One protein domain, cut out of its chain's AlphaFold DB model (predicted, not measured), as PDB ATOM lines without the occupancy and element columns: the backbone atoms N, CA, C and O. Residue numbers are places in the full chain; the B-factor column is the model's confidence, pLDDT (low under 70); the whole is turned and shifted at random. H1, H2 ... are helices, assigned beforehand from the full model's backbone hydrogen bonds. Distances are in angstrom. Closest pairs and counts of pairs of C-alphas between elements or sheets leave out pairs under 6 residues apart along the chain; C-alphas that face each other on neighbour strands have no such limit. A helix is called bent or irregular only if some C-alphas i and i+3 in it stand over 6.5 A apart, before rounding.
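Overview. This is residues 2 to 44 of the 121 residues of the protein "Conserved hypothetical membrane protein" of Streptococcus gallolyticus (UniProt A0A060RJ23). One long, straight-running helix, H2, makes nearly the whole length of this model, and a short helix, H1, meets its first end at a corner, so that the two form an L with one very long arm and one short one. Residues 18 to 44, of which 18 to 41 belong to H2, stick out free from that corner. The printed part has 43 residues with two named helices, H1 then H2 along the chain, and no named strand; its class is all helix. It is extended, with a radius of gyration of the C-alphas of 17.0 A, and its outline is a rod spanning 50 by 16 by 6 A.

Along the chain. H1 holds residues 3 to 9 and begins at C-alpha 3, at (160.432, 234.714, 146.907). Asn 10 alone lies between it and H2. H2 holds residues 11 to 41, runs 44.9 A from C-alpha 11 at (148.484, 239.997, 141.728) to C-alpha 41 at (160.205, 277.460, 163.561), and is not bent. Residues 42 to 44 follow it.

Arrangement. H1 and H2 touch only at the corner by their link, with 5 pairs of C-alphas within 8 A. The closest C-alphas of the two are those of Val 7 and Ser 13, 5.1 A apart. H2 touches H1 with residues 13 to 17 alone. Their lines are about perpendicular, at 79 degrees, and their centres are 23.4 A apart. In H1 and H2 every O i to N i+4 pair is within hydrogen-bond range.

Size, cuts and confidence. The two C-alphas farthest apart are those of Asn 2 and Lys 43, at 51.0 A. The printed part has no cut, and the link from H1 to H2 is tight. The mean pLDDT of the printed part is 85.8; residues 2 to 5 are under 70.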
ATOM      1  N   ASN A   2     161.551 230.803 144.537       59.66
ATOM      2  CA  ASN A   2     162.174 232.119 144.671       59.66
ATOM      3  C   ASN A   2     161.112 233.118 145.136       59.66
ATOM      4  O   ASN A   2     160.105 233.321 144.458       59.66
ATOM      5  N   PHE A   3     161.328 233.723 146.303       61.47
ATOM      6  CA  PHE A   3     160.432 234.714 146.907       61.47
ATOM      7  C   PHE A   3     160.052 235.836 145.921       61.47
ATOM      8  O   PHE A   3     158.886 236.217 145.824       61.47
ATOM      9  N   THR A   4     161.017 236.285 145.116       62.62
ATOM     10  CA  THR A   4     160.847 237.319 144.085       62.62
ATOM     11  C   THR A   4     159.850 236.926 142.999       62.62
ATOM     12  O   THR A   4     159.023 237.751 142.619       62.62
ATOM     13  N   ASP A   5     159.863 235.668 142.553       64.25
ATOM     14  CA  ASP A   5     158.925 235.189 141.539       64.25
ATOM     15  C   ASP A   5     157.499 235.170 142.112       64.25
ATOM     16  O   ASP A   5     156.566 235.706 141.522       64.25
ATOM     17  N   SER A   6     157.308 234.650 143.325       70.12
ATOM     18  CA  SER A   6     155.963 234.587 143.913       70.12
ATOM     19  C   SER A   6     155.336 235.958 144.199       70.12
ATOM     20  O   SER A   6     154.124 236.107 144.056       70.12
ATOM     21  N   VAL A   7     156.135 236.959 144.584       72.25
ATOM     22  CA  VAL A   7     155.629 238.293 144.955       72.25
ATOM     23  C   VAL A   7     155.264 239.121 143.727       72.25
ATOM     24  O   VAL A   7     154.252 239.818 143.751       72.25
ATOM     25  N   LEU A   8     156.061 239.040 142.657       77.12
ATOM     26  CA  LEU A   8     155.843 239.841 141.450       77.12
ATOM     27  C   LEU A   8     154.771 239.245 140.532       77.12
ATOM     28  O   LEU A   8     154.022 239.991 139.907       77.12
ATOM     29  N   TRP A   9     154.667 237.913 140.467       82.75
ATOM     30  CA  TRP A   9     153.729 237.242 139.564       82.75
ATOM     31  C   TRP A   9     152.329 237.049 140.169       82.75
ATOM     32  O   TRP A   9     151.349 236.941 139.429       82.75
ATOM     33  N   ASN A  10     152.190 237.051 141.501       89.44
ATOM     34  CA  ASN A  10     150.885 236.995 142.161       89.44
ATOM     35  C   ASN A  10     150.298 238.406 142.341       89.44
ATOM     36  O   ASN A  10     150.827 239.215 143.101       89.44
ATOM     37  N   LYS A  11     149.156 238.683 141.693       87.69
ATOM     38  CA  LYS A  11     148.484 239.997 141.728       87.69
ATOM     39  C   LYS A  11     148.256 240.528 143.148       87.69
ATOM     40  O   LYS A  11     148.488 241.707 143.394       87.69
ATOM     41  N   THR A  12     147.819 239.680 144.079       88.88
ATOM     42  CA  THR A  12     147.522 240.108 145.456       88.88
ATOM     43  C   THR A  12     148.796 240.513 146.195       88.88
ATOM     44  O   THR A  12     148.832 241.555 146.847       88.88
ATOM     45  N   SER A  13     149.862 239.720 146.054       87.31
ATOM     46  CA  SER A  13     151.165 240.013 146.660       87.31
ATOM     47  C   SER A  13     151.790 241.278 146.076       87.31
ATOM     48  O   SER A  13     152.337 242.083 146.827       87.31
ATOM     49  N   LEU A  14     151.634 241.499 144.767       88.62
ATOM     50  CA  LEU A  14     152.096 242.711 144.098       88.62
ATOM     51  C   LEU A  14     151.380 243.962 144.627       88.62
ATOM     52  O   LEU A  14     152.036 244.960 144.915       88.62
ATOM     53  N   ILE A  15     150.053 243.916 144.798       91.50
ATOM     54  CA  ILE A  15     149.276 245.048 145.335       91.50
ATOM     55  C   ILE A  15     149.732 245.393 146.756       91.50
ATOM     56  O   ILE A  15     149.990 246.559 147.049       91.50
ATOM     57  N   LEU A  16     149.871 244.389 147.629       90.00
ATOM     58  CA  LEU A  16     150.335 244.593 149.005       90.00
ATOM     59  C   LEU A  16     151.752 245.174 149.045       90.00
ATOM     60  O   LEU A  16     152.024 246.082 149.828       90.00
ATOM     61  N   TYR A  17     152.637 244.690 148.173       89.38
ATOM     62  CA  TYR A  17     153.992 245.210 148.050       89.38
ATOM     63  C   TYR A  17     154.005 246.678 147.603       89.38
ATOM     64  O   TYR A  17     154.653 247.507 148.239       89.38
ATOM     65  N   MET A  18     153.250 247.028 146.558       91.88
ATOM     66  CA  MET A  18     153.164 248.408 146.065       91.88
ATOM     67  C   MET A  18     152.570 249.361 147.103       91.88
ATOM     68  O   MET A  18     153.054 250.485 147.258       91.88
ATOM     69  N   LEU A  19     151.559 248.906 147.849       93.31
ATOM     70  CA  LEU A  19     150.981 249.670 148.951       93.31
ATOM     71  C   LEU A  19     152.031 249.927 150.037       93.31
ATOM     72  O   LEU A  19     152.212 251.067 150.450       93.31
ATOM     73  N   TYR A  20     152.775 248.892 150.435       91.12
ATOM     74  CA  TYR A  20     153.824 248.997 151.446       91.12
ATOM     75  C   TYR A  20     154.940 249.968 151.034       91.12
ATOM     76  O   TYR A  20     155.311 250.848 151.811       91.12
ATOM     77  N   VAL A  21     155.430 249.869 149.792       92.00
ATOM     78  CA  VAL A  21     156.440 250.792 149.245       92.00
ATOM     79  C   VAL A  21     155.922 252.230 149.252       92.00
ATOM     80  O   VAL A  21     156.619 253.134 149.716       92.00
ATOM     81  N   SER A  22     154.685 252.447 148.805       93.62
ATOM     82  CA  SER A  22     154.072 253.780 148.777       93.62
ATOM     83  C   SER A  22     153.916 254.367 150.182       93.62
ATOM     84  O   SER A  22     154.217 255.540 150.394       93.62
ATOM     85  N   SER A  23     153.513 253.556 151.167       93.62
ATOM     86  CA  SER A  23     153.410 253.976 152.568       93.62
ATOM     87  C   SER A  23     154.764 254.357 153.168       93.62
ATOM     88  O   SER A  23     154.848 255.361 153.872       93.62
ATOM     89  N   ILE A  24     155.828 253.603 152.868       91.19
ATOM     90  CA  ILE A  24     157.187 253.945 153.315       91.19
ATOM     91  C   ILE A  24     157.619 255.285 152.719       91.19
ATOM     92  O   ILE A  24     158.068 256.160 153.455       91.19
ATOM     93  N   LEU A  25     157.461 255.465 151.404       91.31
ATOM     94  CA  LEU A  25     157.839 256.707 150.727       91.31
ATOM     95  C   LEU A  25     157.068 257.907 151.284       91.31
ATOM     96  O   LEU A  25     157.666 258.942 151.571       91.31
ATOM     97  N   PHE A  26     155.761 257.753 151.502       93.69
ATOM     98  CA  PHE A  26     154.942 258.788 152.123       93.69
ATOM     99  C   PHE A  26     155.434 259.136 153.534       93.69
ATOM    100  O   PHE A  26     155.616 260.310 153.847       93.69
ATOM    101  N   GLY A  27     155.733 258.132 154.364       91.75
ATOM    102  CA  GLY A  27     156.289 258.344 155.701       91.75
ATOM    103  C   GLY A  27     157.624 259.095 155.687       91.75
ATOM    104  O   GLY A  27     157.829 259.996 156.501       91.75
ATOM    105  N   VAL A  28     158.508 258.782 154.732       89.81
ATOM    106  CA  VAL A  28     159.780 259.499 154.544       89.81
ATOM    107  C   VAL A  28     159.535 260.966 154.186       89.81
ATOM    108  O   VAL A  28     160.124 261.844 154.814       89.81
ATOM    109  N   LEU A  29     158.629 261.254 153.244       90.50
ATOM    110  CA  LEU A  29     158.274 262.628 152.865       90.50
ATOM    111  C   LEU A  29     157.675 263.417 154.038       90.50
ATOM    112  O   LEU A  29     158.072 264.554 154.285       90.50
ATOM    113  N   CYS A  30     156.771 262.808 154.810       92.50
ATOM    114  CA  CYS A  30     156.221 263.434 156.012       92.50
ATOM    115  C   CYS A  30     157.303 263.721 157.063       92.50
ATOM    116  O   CYS A  30     157.297 264.790 157.674       92.50
ATOM    117  N   GLY A  31     158.243 262.793 157.270       90.75
ATOM    118  CA  GLY A  31     159.364 262.986 158.191       90.75
ATOM    119  C   GLY A  31     160.258 264.154 157.775       90.75
ATOM    120  O   GLY A  31     160.646 264.973 158.605       90.75
ATOM    121  N   ILE A  32     160.520 264.277 156.478       89.81
ATOM    122  CA  ILE A  32     161.276 265.383 155.894       89.81
ATOM    123  C   ILE A  32     160.575 266.733 156.127       89.81
ATOM    124  O   ILE A  32     161.191 267.660 156.661       89.81
ATOM    125  N   GLU A  33     159.293 266.852 155.771       89.50
ATOM    126  CA  GLU A  33     158.531 268.098 155.958       89.50
ATOM    127  C   GLU A  33     158.406 268.471 157.444       89.50
ATOM    128  O   GLU A  33     158.483 269.646 157.809       89.50
ATOM    129  N   SER A  34     158.308 267.475 158.330       92.19
ATOM    130  CA  SER A  34     158.334 267.686 159.780       92.19
ATOM    131  C   SER A  34     159.642 268.342 160.240       92.19
ATOM    132  O   SER A  34     159.610 269.368 160.924       92.19
ATOM    133  N   VAL A  35     160.799 267.818 159.813       90.00
ATOM    134  CA  VAL A  35     162.114 268.388 160.157       90.00
ATOM    135  C   VAL A  35     162.275 269.796 159.592       90.00
ATOM    136  O   VAL A  35     162.749 270.690 160.297       90.00
ATOM    137  N   LYS A  36     161.831 270.030 158.354       87.62
ATOM    138  CA  LYS A  36     161.835 271.359 157.733       87.62
ATOM    139  C   LYS A  36     161.041 272.368 158.563       87.62
ATOM    140  O   LYS A  36     161.543 273.456 158.851       87.62
ATOM    141  N   ASN A  37     159.840 271.998 159.003       89.12
ATOM    142  CA  ASN A  37     159.011 272.865 159.833       89.12
ATOM    143  C   ASN A  37     159.685 273.199 161.179       89.12
ATOM    144  O   ASN A  37     159.639 274.344 161.633       89.12
ATOM    145  N   ILE A  38     160.382 272.232 161.790       89.50
ATOM    146  CA  ILE A  38     161.171 272.440 163.017       89.50
ATOM    147  C   ILE A  38     162.306 273.441 162.763       89.50
ATOM    148  O   ILE A  38     162.430 274.428 163.488       89.50
ATOM    149  N   VAL A  39     163.113 273.241 161.718       86.69
ATOM    150  CA  VAL A  39     164.246 274.127 161.389       86.69
ATOM    151  C   VAL A  39     163.786 275.570 161.160       86.69
ATOM    152  O   VAL A  39     164.430 276.502 161.659       86.69
ATOM    153  N   LEU A  40     162.665 275.759 160.455       85.75
ATOM    154  CA  LEU A  40     162.072 277.074 160.204       85.75
ATOM    155  C   LEU A  40     161.543 277.725 161.489       85.75
ATOM    156  O   LEU A  40     161.846 278.890 161.755       85.75
ATOM    157  N   THR A  41     160.812 276.969 162.311       88.06
ATOM    158  CA  THR A  41     160.205 277.460 163.561       88.06
ATOM    159  C   THR A  41     161.266 277.875 164.579       88.06
ATOM    160  O   THR A  41     161.200 278.967 165.142       88.06
ATOM    161  N   PHE A  42     162.293 277.042 164.774       86.06
ATOM    162  CA  PHE A  42     163.386 277.311 165.714       86.06
ATOM    163  C   PHE A  42     164.486 278.214 165.136       86.06
ATOM    164  O   PHE A  42     165.448 278.525 165.838       86.06
ATOM    165  N   LYS A  43     164.357 278.663 163.878       84.06
ATOM    166  CA  LYS A  43     165.308 279.556 163.194       84.06
ATOM    167  C   LYS A  43     166.761 279.082 163.334       84.06
ATOM    168  O   LYS A  43     167.652 279.874 163.652       84.06
ATOM    169  N   LEU A  44     167.015 277.794 163.089       80.06
ATOM    170  CA  LEU A  44     168.352 277.193 163.193       80.06
ATOM    171  C   LEU A  44     169.260 277.666 162.041       80.06
ATOM    172  O   LEU A  44     169.473 276.969 161.047       80.06
TER     173      LEU A  44